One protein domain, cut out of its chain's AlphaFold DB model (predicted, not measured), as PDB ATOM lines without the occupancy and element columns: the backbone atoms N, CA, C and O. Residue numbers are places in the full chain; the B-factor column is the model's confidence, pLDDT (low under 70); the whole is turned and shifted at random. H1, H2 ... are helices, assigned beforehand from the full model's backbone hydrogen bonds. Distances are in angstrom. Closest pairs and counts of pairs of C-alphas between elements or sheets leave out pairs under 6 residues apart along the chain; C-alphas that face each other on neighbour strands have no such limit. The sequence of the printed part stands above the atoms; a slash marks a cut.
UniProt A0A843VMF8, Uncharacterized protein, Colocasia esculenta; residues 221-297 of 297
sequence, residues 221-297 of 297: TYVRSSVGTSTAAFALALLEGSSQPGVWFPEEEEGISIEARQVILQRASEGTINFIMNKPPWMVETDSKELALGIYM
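What this domain is: This is residues 221 to 297 of the 297 residues of an uncharacterized protein of Colocasia esculenta (UniProt A0A843VMF8). Look first for a helical hairpin, the long helix H1 and the shorter H2 side by side, with a wide loop, residues 240 to 257, joining them at one end. From the other end of H2 a long tail leads away through the tiny helix H3, and at its far end residues 290 to 295 stick out. The printed part has 77 residues with three named helices, H1, H2 and H3 in that order, and no named strand; its class is all helix, though under half of the residues, 35, are in named elements. It is only just loose, close to extended, with a radius of gyration of the C-alphas of 16.7 A, and it spans 53 by 30 by 17 A.

How they stand to each other: Start with the two longer helices, H1, residues 221 to 239, and H2, residues 258 to 269. They touch, and their closest C-alphas, those of Ser 230 and Ala 268, are 4.4 A apart. They form a hairpin, running opposite ways at a shallow tilt of 30 degrees. H3, residues 282 to 285, is apart from both. Every O i to N i+4 pair is within hydrogen-bond range in H1, and 6 of 8 are in H2; H3 is too short for such a pair.

Where its parts are: Find C-alpha 221 at (178.972, 148.433, 164.885); from there H1 runs 27.0 A to C-alpha 239. H2 starts at C-alpha 258, (169.353, 133.567, 190.188), and covers 17.0 A. H3 spans 5.5 A and ends at C-alpha 285, (169.857, 160.113, 178.798).

The domain as a whole: The two C-alphas farthest apart, those of Pro 245 and Ala 292, are 53.4 A apart. Both links, H1 to H2 and H2 to H3, are long, and the printed part has no cut. Near the chain's last residue, 297, residues 290 to 291 pair antiparallel with residues 295 to 296. Mean pLDDT of the printed part is 82.3; it is under 70 at residues 221 to 223, 275, 281, 287 to 292 and 294 to 297.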
ATOM      1  N   THR A 221     177.827 149.147 164.299       62.22
ATOM      2  CA  THR A 221     178.972 148.433 164.885       62.22
ATOM      3  C   THR A 221     178.785 148.166 166.377       62.22
ATOM      4  O   THR A 221     179.125 147.078 166.841       62.22
ATOM      5  N   TYR A 222     178.171 149.093 167.116       67.25
ATOM      6  CA  TYR A 222     177.923 148.911 168.549       67.25
ATOM      7  C   TYR A 222     176.857 147.864 168.843       67.25
ATOM      8  O   TYR A 222     177.062 147.030 169.720       67.25
ATOM      9  N   VAL A 223     175.760 147.846 168.077       68.56
ATOM     10  CA  VAL A 223     174.714 146.819 168.229       68.56
ATOM     11  C   VAL A 223     175.279 145.421 167.970       68.56
ATOM     12  O   VAL A 223     174.918 144.466 168.648       68.56
ATOM     13  N   ARG A 224     176.211 145.284 167.019       76.12
ATOM     14  CA  ARG A 224     176.885 144.006 166.768       76.12
ATOM     15  C   ARG A 224     177.761 143.579 167.948       76.12
ATOM     16  O   ARG A 224     177.742 142.404 168.308       76.12
ATOM     17  N   SER A 225     178.510 144.515 168.529       83.19
ATOM     18  CA  SER A 225     179.395 144.237 169.662       83.19
ATOM     19  C   SER A 225     178.605 143.835 170.907       83.19
ATOM     20  O   SER A 225     178.875 142.787 171.479       83.19
ATOM     21  N   SER A 226     177.578 144.603 171.283       84.81
ATOM     22  CA  SER A 226     176.812 144.353 172.510       84.81
ATOM     23  C   SER A 226     176.041 143.032 172.470       84.81
ATOM     24  O   SER A 226     176.040 142.277 173.448       84.81
ATOM     25  N   VAL A 227     175.434 142.704 171.325       88.88
ATOM     26  CA  VAL A 227     174.747 141.420 171.122       88.88
ATOM     27  C   VAL A 227     175.751 140.265 171.145       88.88
ATOM     28  O   VAL A 227     175.471 139.225 171.743       88.88
ATOM     29  N   GLY A 228     176.934 140.445 170.548       92.25
ATOM     30  CA  GLY A 228     178.012 139.455 170.574       92.25
ATOM     31  C   GLY A 228     178.484 139.147 171.994       92.25
ATOM     32  O   GLY A 228     178.484 137.985 172.398       92.25
ATOM     33  N   THR A 229     178.796 140.179 172.779       92.94
ATOM     34  CA  THR A 229     179.273 140.024 174.161       92.94
ATOM     35  C   THR A 229     178.206 139.413 175.069       92.94
ATOM     36  O   THR A 229     178.509 138.502 175.834       92.94
ATOM     37  N   SER A 230     176.941 139.823 174.928       91.56
ATOM     38  CA  SER A 230     175.826 139.235 175.689       91.56
ATOM     39  C   SER A 230     175.641 137.747 175.372       91.56
ATOM     40  O   SER A 230     175.453 136.929 176.271       91.56
ATOM     41  N   THR A 231     175.757 137.376 174.093       93.62
ATOM     42  CA  THR A 231     175.654 135.975 173.655       93.62
ATOM     43  C   THR A 231     176.823 135.144 174.183       93.62
ATOM     44  O   THR A 231     176.622 134.015 174.627       93.62
ATOM     45  N   ALA A 232     178.039 135.695 174.169       94.25
ATOM     46  CA  ALA A 232     179.222 135.028 174.702       94.25
ATOM     47  C   ALA A 232     179.124 134.821 176.221       94.25
ATOM     48  O   ALA A 232     179.397 133.722 176.698       94.25
ATOM     49  N   ALA A 233     178.674 135.833 176.969       94.25
ATOM     50  CA  ALA A 233     178.453 135.738 178.411       94.25
ATOM     51  C   ALA A 233     177.417 134.659 178.763       94.25
ATOM     52  O   ALA A 233     177.637 133.862 179.675       94.25
ATOM     53  N   PHE A 234     176.320 134.591 178.003       92.69
ATOM     54  CA  PHE A 234     175.297 133.559 178.164       92.69
ATOM     55  C   PHE A 234     175.840 132.158 177.856       92.69
ATOM     56  O   PHE A 234     175.681 131.244 178.659       92.69
ATOM     57  N   ALA A 235     176.538 131.983 176.730       94.12
ATOM     58  CA  ALA A 235     177.144 130.702 176.367       94.12
ATOM     59  C   ALA A 235     178.170 130.230 177.408       94.12
ATOM     60  O   ALA A 235     178.248 129.040 177.705       94.12
ATOM     61  N   LEU A 236     178.932 131.158 177.987       94.25
ATOM     62  CA  LEU A 236     179.912 130.848 179.019       94.25
ATOM     63  C   LEU A 236     179.237 130.352 180.305       94.25
ATOM     64  O   LEU A 236     179.687 129.360 180.864       94.25
ATOM     65  N   ALA A 237     178.111 130.943 180.707       92.25
ATOM     66  CA  ALA A 237     177.332 130.449 181.842       92.25
ATOM     67  C   ALA A 237     176.742 129.045 181.599       92.25
ATOM     68  O   ALA A 237     176.782 128.185 182.480       92.25
ATOM     69  N   LEU A 238     176.278 128.757 180.376       92.00
ATOM     70  CA  LEU A 238     175.849 127.400 180.011       92.00
ATOM     71  C   LEU A 238     176.997 126.384 180.134       92.00
ATOM     72  O   LEU A 238     176.791 125.271 180.613       92.00
ATOM     73  N   LEU A 239     178.211 126.765 179.722       93.94
ATOM     74  CA  LEU A 239     179.402 125.913 179.818       93.94
ATOM     75  C   LEU A 239     179.894 125.731 181.261       93.94
ATOM     76  O   LEU A 239     180.434 124.676 181.584       93.94
ATOM     77  N   GLU A 240     179.678 126.719 182.129       93.25
ATOM     78  CA  GLU A 240     179.920 126.622 183.576       93.25
ATOM     79  C   GLU A 240     178.909 125.694 184.277       93.25
ATOM     80  O   GLU A 240     179.098 125.342 185.440       93.25
ATOM     81  N   GLY A 241     177.859 125.254 183.573       92.00
ATOM     82  CA  GLY A 241     176.852 124.340 184.102       92.00
ATOM     83  C   GLY A 241     175.823 125.024 185.000       92.00
ATOM     84  O   GLY A 241     175.173 124.355 185.799       92.00
ATOM     85  N   SER A 242     175.636 126.342 184.878       90.31
ATOM     86  CA  SER A 242     174.651 127.089 185.674       90.31
ATOM     87  C   SER A 242     173.200 126.921 185.198       90.31
ATOM     88  O   SER A 242     172.312 127.618 185.691       90.31
ATOM     89  N   SER A 243     172.962 126.031 184.229       92.81
ATOM     90  CA  SER A 243     171.662 125.762 183.611       92.81
ATOM     91  C   SER A 243     171.297 124.284 183.655       92.81
ATOM     92  O   SER A 243     172.152 123.432 183.397       92.81
ATOM     93  N   GLN A 244     170.021 123.969 183.879       90.88
ATOM     94  CA  GLN A 244     169.526 122.600 183.740       90.88
ATOM     95  C   GLN A 244     169.449 122.192 182.259       90.88
ATOM     96  O   GLN A 244     169.202 123.033 181.391       90.88
ATOM     97  N   PRO A 245     169.606 120.901 181.923       90.88
ATOM     98  CA  PRO A 245     169.383 120.425 180.563       90.88
ATOM     99  C   PRO A 245     167.916 120.630 180.160       90.88
ATOM    100  O   PRO A 245     167.007 120.156 180.835       90.88
ATOM    101  N   GLY A 246     167.680 121.325 179.048       92.62
ATOM    102  CA  GLY A 246     166.334 121.611 178.558       92.62
ATOM    103  C   GLY A 246     166.300 122.789 177.591       92.62
ATOM    104  O   GLY A 246     167.340 123.293 177.164       92.62
ATOM    105  N   VAL A 247     165.090 123.200 177.220       93.19
ATOM    106  CA  VAL A 247     164.851 124.442 176.483       93.19
ATOM    107  C   VAL A 247     164.219 125.400 177.471       93.19
ATOM    108  O   VAL A 247     163.080 125.185 177.873       93.19
ATOM    109  N   TRP A 248     164.976 126.417 177.852       92.62
ATOM    110  CA  TRP A 248     164.587 127.355 178.893       92.62
ATOM    111  C   TRP A 248     164.669 128.774 178.382       92.62
ATOM    112  O   TRP A 248     165.523 129.097 177.544       92.62
ATOM    113  N   PHE A 249     163.827 129.628 178.937       89.19
ATOM    114  CA  PHE A 249     164.028 131.055 178.806       89.19
ATOM    115  C   PHE A 249     165.044 131.559 179.851       89.19
ATOM    116  O   PHE A 249     165.114 131.016 180.955       89.19
ATOM    117  N   PRO A 250     165.854 132.590 179.542       85.06
ATOM    118  CA  PRO A 250     166.852 133.129 180.475       85.06
ATOM    119  C   PRO A 250     166.276 133.609 181.821       85.06
ATOM    120  O   PRO A 250     166.984 133.643 182.828       85.06
ATOM    121  N   GLU A 251     165.005 134.002 181.841       86.44
ATOM    122  CA  GLU A 251     164.261 134.462 183.014       86.44
ATOM    123  C   GLU A 251     163.727 133.333 183.910       86.44
ATOM    124  O   GLU A 251     163.382 133.583 185.070       86.44
ATOM    125  N   GLU A 252     163.688 132.094 183.422       90.25
ATOM    126  CA  GLU A 252     163.181 130.941 184.168       90.25
ATOM    127  C   GLU A 252     164.233 130.418 185.148       90.25
ATOM    128  O   GLU A 252     165.424 130.328 184.833       90.25
ATOM    129  N   GLU A 253     163.816 130.120 186.381       86.88
ATOM    130  CA  GLU A 253     164.722 129.655 187.451       86.88
ATOM    131  C   GLU A 253     165.396 128.324 187.100       86.88
ATOM    132  O   GLU A 253     166.536 128.079 187.486       86.88
ATOM    133  N   GLU A 254     164.707 127.500 186.311       87.38
ATOM    134  CA  GLU A 254     165.192 126.220 185.793       87.38
ATOM    135  C   GLU A 254     166.263 126.419 184.704       87.38
ATOM    136  O   GLU A 254     167.178 125.603 184.565       87.38
ATOM    137  N   GLY A 255     166.191 127.539 183.976       90.19
ATOM    138  CA  GLY A 255     167.119 127.897 182.911       90.19
ATOM    139  C   GLY A 255     168.452 128.413 183.420       90.19
ATOM    140  O   GLY A 255     169.491 127.865 183.071       90.19
ATOM    141  N   ILE A 256     168.446 129.470 184.232       92.88
ATOM    142  CA  ILE A 256     169.659 130.034 184.841       92.88
ATOM    143  C   ILE A 256     169.368 130.340 186.304       92.88
ATOM    144  O   ILE A 256     168.425 131.080 186.613       92.88
ATOM    145  N   SER A 257     170.234 129.842 187.191       91.38
ATOM    146  CA  SER A 257     170.160 130.147 188.620       91.38
ATOM    147  C   SER A 257     170.214 131.657 188.879       91.38
ATOM    148  O   SER A 257     170.924 132.401 188.204       91.38
ATOM    149  N   ILE A 258     169.471 132.130 189.880       90.56
ATOM    150  CA  ILE A 258     169.353 133.567 190.188       90.56
ATOM    151  C   ILE A 258     170.734 134.222 190.388       90.56
ATOM    152  O   ILE A 258     170.967 135.334 189.918       90.56
ATOM    153  N   GLU A 259     171.672 133.506 191.006       90.50
ATOM    154  CA  GLU A 259     173.046 133.968 191.234       90.50
ATOM    155  C   GLU A 259     173.842 134.107 189.927       90.50
ATOM    156  O   GLU A 259     174.511 135.117 189.700       90.50
ATOM    157  N   ALA A 260     173.722 133.133 189.019       91.75
ATOM    158  CA  ALA A 260     174.412 133.170 187.733       91.75
ATOM    159  C   ALA A 260     173.886 134.290 186.827       91.75
ATOM    160  O   ALA A 260     174.653 134.859 186.050       91.75
ATOM    161  N   ARG A 261     172.612 134.688 186.957       92.12
ATOM    162  CA  ARG A 261     172.056 135.822 186.197       92.12
ATOM    163  C   ARG A 261     172.803 137.114 186.478       92.12
ATOM    164  O   ARG A 261     173.102 137.851 185.544       92.12
ATOM    165  N   GLN A 262     173.135 137.381 187.740       91.44
ATOM    166  CA  GLN A 262     173.872 138.588 188.105       91.44
ATOM    167  C   GLN A 262     175.264 138.600 187.464       91.44
ATOM    168  O   GLN A 262     175.675 139.617 186.907       91.44
ATOM    169  N   VAL A 263     175.945 137.452 187.461       92.81
ATOM    170  CA  VAL A 263     177.259 137.289 186.825       92.81
ATOM    171  C   VAL A 263     177.168 137.449 185.304       92.81
ATOM    172  O   VAL A 263     178.000 138.130 184.708       92.81
ATOM    173  N   ILE A 264     176.145 136.882 184.658       93.69
ATOM    174  CA  ILE A 264     175.921 137.032 183.212       93.69
ATOM    175  C   ILE A 264     175.663 138.489 182.853       93.69
ATOM    176  O   ILE A 264     176.263 138.984 181.906       93.69
ATOM    177  N   LEU A 265     174.803 139.186 183.599       91.50
ATOM    178  CA  LEU A 265     174.509 140.599 183.357       91.50
ATOM    179  C   LEU A 265     175.748 141.474 183.562       91.50
ATOM    180  O   LEU A 265     175.972 142.404 182.792       91.50
ATOM    181  N   GLN A 266     176.583 141.147 184.548       91.19
ATOM    182  CA  GLN A 266     177.854 141.829 184.773       91.19
ATOM    183  C   GLN A 266     178.857 141.591 183.635       91.19
ATOM    184  O   GLN A 266     179.524 142.523 183.210       91.19
ATOM    185  N   ARG A 267     178.945 140.371 183.097       92.50
ATOM    186  CA  ARG A 267     179.799 140.065 181.935       92.50
ATOM    187  C   ARG A 267     179.253 140.684 180.647       92.50
ATOM    188  O   ARG A 267     180.004 141.172 179.812       92.50
ATOM    189  N   ALA A 268     177.934 140.681 180.472       91.25
ATOM    190  CA  ALA A 268     177.279 141.281 179.317       91.25
ATOM    191  C   ALA A 268     177.445 142.807 179.302       91.25
ATOM    192  O   ALA A 268     177.584 143.388 178.224       91.25
ATOM    193  N   SER A 269     177.479 143.454 180.474       89.69
ATOM    194  CA  SER A 269     177.638 144.906 180.573       89.69
ATOM    195  C   SER A 269     179.010 145.399 180.101       89.69
ATOM    196  O   SER A 269     179.091 146.519 179.602       89.69
ATOM    197  N   GLU A 270     180.054 144.562 180.130       87.88
ATOM    198  CA  GLU A 270     181.382 144.887 179.577       87.88
ATOM    199  C   GLU A 270     181.330 145.241 178.082       87.88
ATOM    200  O   GLU A 270     182.113 146.056 177.599       87.88
ATOM    201  N   GLY A 271     180.383 144.654 177.341       82.38
ATOM    202  CA  GLY A 271     180.169 144.923 175.917       82.38
ATOM    203  C   GLY A 271     179.221 146.087 175.631       82.38
ATOM    204  O   GLY A 271     178.888 146.338 174.469       82.38
ATOM    205  N   THR A 272     178.738 146.777 176.664       81.12
ATOM    206  CA  THR A 272     177.757 147.859 176.543       81.12
ATOM    207  C   THR A 272     178.361 149.200 176.941       81.12
ATOM    208  O   THR A 272     179.201 149.287 177.828       81.12
ATOM    209  N   ILE A 273     177.917 150.270 176.280       74.62
ATOM    210  CA  ILE A 273     178.400 151.632 176.557       74.62
ATOM    211  C   ILE A 273     177.798 152.161 177.867       74.62
ATOM    212  O   ILE A 273     178.430 152.934 178.578       74.62
ATOM    213  N   ASN A 274     176.564 151.754 178.175       71.19
ATOM    214  CA  ASN A 274     175.876 152.139 179.397       71.19
ATOM    215  C   ASN A 274     174.891 151.030 179.790       71.19
ATOM    216  O   ASN A 274     173.963 150.732 179.037       71.19
ATOM    217  N   PHE A 275     175.103 150.412 180.950       69.25
ATOM    218  CA  PHE A 275     174.195 149.415 181.513       69.25
ATOM    219  C   PHE A 275     173.769 149.869 182.899       69.25
ATOM    220  O   PHE A 275     174.494 149.714 183.879       69.25
ATOM    221  N   ILE A 276     172.588 150.474 182.967       70.00
ATOM    222  CA  ILE A 276     172.022 150.979 184.212       70.00
ATOM    223  C   ILE A 276     170.764 150.176 184.504       70.00
ATOM    224  O   ILE A 276     169.762 150.281 183.800       70.00
ATOM    225  N   MET A 277     170.822 149.365 185.558       72.00
ATOM    226  CA  MET A 277     169.649 148.665 186.071       72.00
ATOM    227  C   MET A 277     168.823 149.604 186.953       72.00
ATOM    228  O   MET A 277     169.369 150.443 187.667       72.00
ATOM    229  N   ASN A 278     167.499 149.428 186.935       72.38
ATOM    230  CA  ASN A 278     166.550 150.096 187.834       72.38
ATOM    231  C   ASN A 278     166.461 151.631 187.724       72.38
ATOM    232  O   ASN A 278     165.931 152.266 188.634       72.38
ATOM    233  N   LYS A 279     166.916 152.237 186.619       77.75
ATOM    234  CA  LYS A 279     166.628 153.646 186.313       77.75
ATOM    235  C   LYS A 279     165.750 153.760 185.069       77.75
ATOM    236  O   LYS A 279     165.966 153.023 184.107       77.75
ATOM    237  N   PRO A 280     164.759 154.663 185.067       74.25
ATOM    238  CA  PRO A 280     163.975 154.909 183.871       74.25
ATOM    239  C   PRO A 280     164.844 155.577 182.785       74.25
ATOM    240  O   PRO A 280     165.774 156.308 183.129       74.25
ATOM    241  N   PRO A 281     164.546 155.380 181.483       69.06
ATOM    242  CA  PRO A 281     165.394 155.853 180.379       69.06
ATOM    243  C   PRO A 281     165.689 157.358 180.420       69.06
ATOM    244  O   PRO A 281     166.810 157.782 180.155       69.06
ATOM    245  N   TRP A 282     164.709 158.158 180.848       74.06
ATOM    246  CA  TRP A 282     164.855 159.609 180.977       74.06
ATOM    247  C   TRP A 282     165.893 160.028 182.025       74.06
ATOM    248  O   TRP A 282     166.455 161.101 181.910       74.06
ATOM    249  N   MET A 283     166.195 159.187 183.018       72.44
ATOM    250  CA  MET A 283     167.224 159.458 184.031       72.44
ATOM    251  C   MET A 283     168.629 159.032 183.565       72.44
ATOM    252  O   MET A 283     169.621 159.293 184.239       72.44
ATOM    253  N   VAL A 284     168.716 158.311 182.444       73.81
ATOM    254  CA  VAL A 284     169.973 157.813 181.864       73.81
ATOM    255  C   VAL A 284     170.460 158.719 180.737       73.81
ATOM    256  O   VAL A 284     171.664 158.889 180.566       73.81
ATOM    257  N   GLU A 285     169.535 159.281 179.960       70.19
ATOM    258  CA  GLU A 285     169.857 160.113 178.798       70.19
ATOM    259  C   GLU A 285     170.107 161.586 179.153       70.19
ATOM    260  O   GLU A 285     170.811 162.270 178.410       70.19
ATOM    261  N   THR A 286     169.571 162.080 180.276       71.25
ATOM    262  CA  THR A 286     169.760 163.467 180.720       71.25
ATOM    263  C   THR A 286     170.371 163.542 182.119       71.25
ATOM    264  O   THR A 286     169.969 162.811 183.028       71.25
ATOM    265  N   ASP A 287     171.317 164.474 182.305       63.41
ATOM    266  CA  ASP A 287     171.769 164.934 183.626       63.41
ATOM    267  C   ASP A 287     170.617 165.702 184.278       63.41
ATOM    268  O   ASP A 287     170.572 166.935 184.265       63.41
ATOM    269  N   SER A 288     169.635 164.958 184.778       58.19
ATOM    270  CA  SER A 288     168.424 165.518 185.355       58.19
ATOM    271  C   SER A 288     168.818 166.307 186.596       58.19
ATOM    272  O   SER A 288     169.238 165.745 187.609       58.19
ATOM    273  N   LYS A 289     168.717 167.634 186.520       66.44
ATOM    274  CA  LYS A 289     168.917 168.485 187.693       66.44
ATOM    275  C   LYS A 289     167.616 168.490 188.475       66.44
ATOM    276  O   LYS A 289     166.587 168.912 187.952       66.44
ATOM    277  N   GLU A 290     167.661 168.028 189.723       65.06
ATOM    278  CA  GLU A 290     166.543 168.193 190.648       65.06
ATOM    279  C   GLU A 290     166.336 169.686 190.907       65.06
ATOM    280  O   GLU A 290     167.075 170.327 191.658       65.06
ATOM    281  N   LEU A 291     165.322 170.260 190.264       69.81
ATOM    282  CA  LEU A 291     164.783 171.541 190.675       69.81
ATOM    283  C   LEU A 291     163.836 171.240 191.838       69.81
ATOM    284  O   LEU A 291     162.939 170.401 191.726       69.81
ATOM    285  N   ALA A 292     164.108 171.871 192.984       52.38
ATOM    286  CA  ALA A 292     163.396 171.663 194.244       52.38
ATOM    287  C   ALA A 292     161.878 171.477 194.039       52.38
ATOM    288  O   ALA A 292     161.273 172.216 193.264       52.38
ATOM    289  N   LEU A 293     161.278 170.527 194.780       71.31
ATOM    290  CA  LEU A 293     159.890 170.020 194.656       71.31
ATOM    291  C   LEU A 293     159.677 168.857 193.663       71.31
ATOM    292  O   LEU A 293     158.539 168.565 193.301       71.31
ATOM    293  N   GLY A 294     160.738 168.142 193.272       63.03
ATOM    294  CA  GLY A 294     160.611 166.895 192.503       63.03
ATOM    295  C   GLY A 294     160.327 167.099 191.013       63.03
ATOM    296  O   GLY A 294     159.744 166.219 190.377       63.03
ATOM    297  N   ILE A 295     160.721 168.249 190.457       65.12
ATOM    298  CA  ILE A 295     160.652 168.532 189.021       65.12
ATOM    299  C   ILE A 295     162.047 168.306 188.429       65.12
ATOM    300  O   ILE A 295     163.012 168.953 188.831       65.12
ATOM    301  N   TYR A 296     162.142 167.392 187.466       64.88
ATOM    302  CA  TYR A 296     163.378 167.077 186.751       64.88
ATOM    303  C   TYR A 296     163.348 167.777 185.380       64.88
ATOM    304  O   TYR A 296     162.359 167.640 184.654       64.88
ATOM    305  N   MET A 297     164.396 168.544 185.051       58.41
ATOM    306  CA  MET A 297     164.649 169.133 183.721       58.41
ATOM    307  C   MET A 297     165.859 168.481 183.064       58.41
ATOM    308  O   MET A 297     166.834 168.205 183.801       58.41
TER     309      MET A 297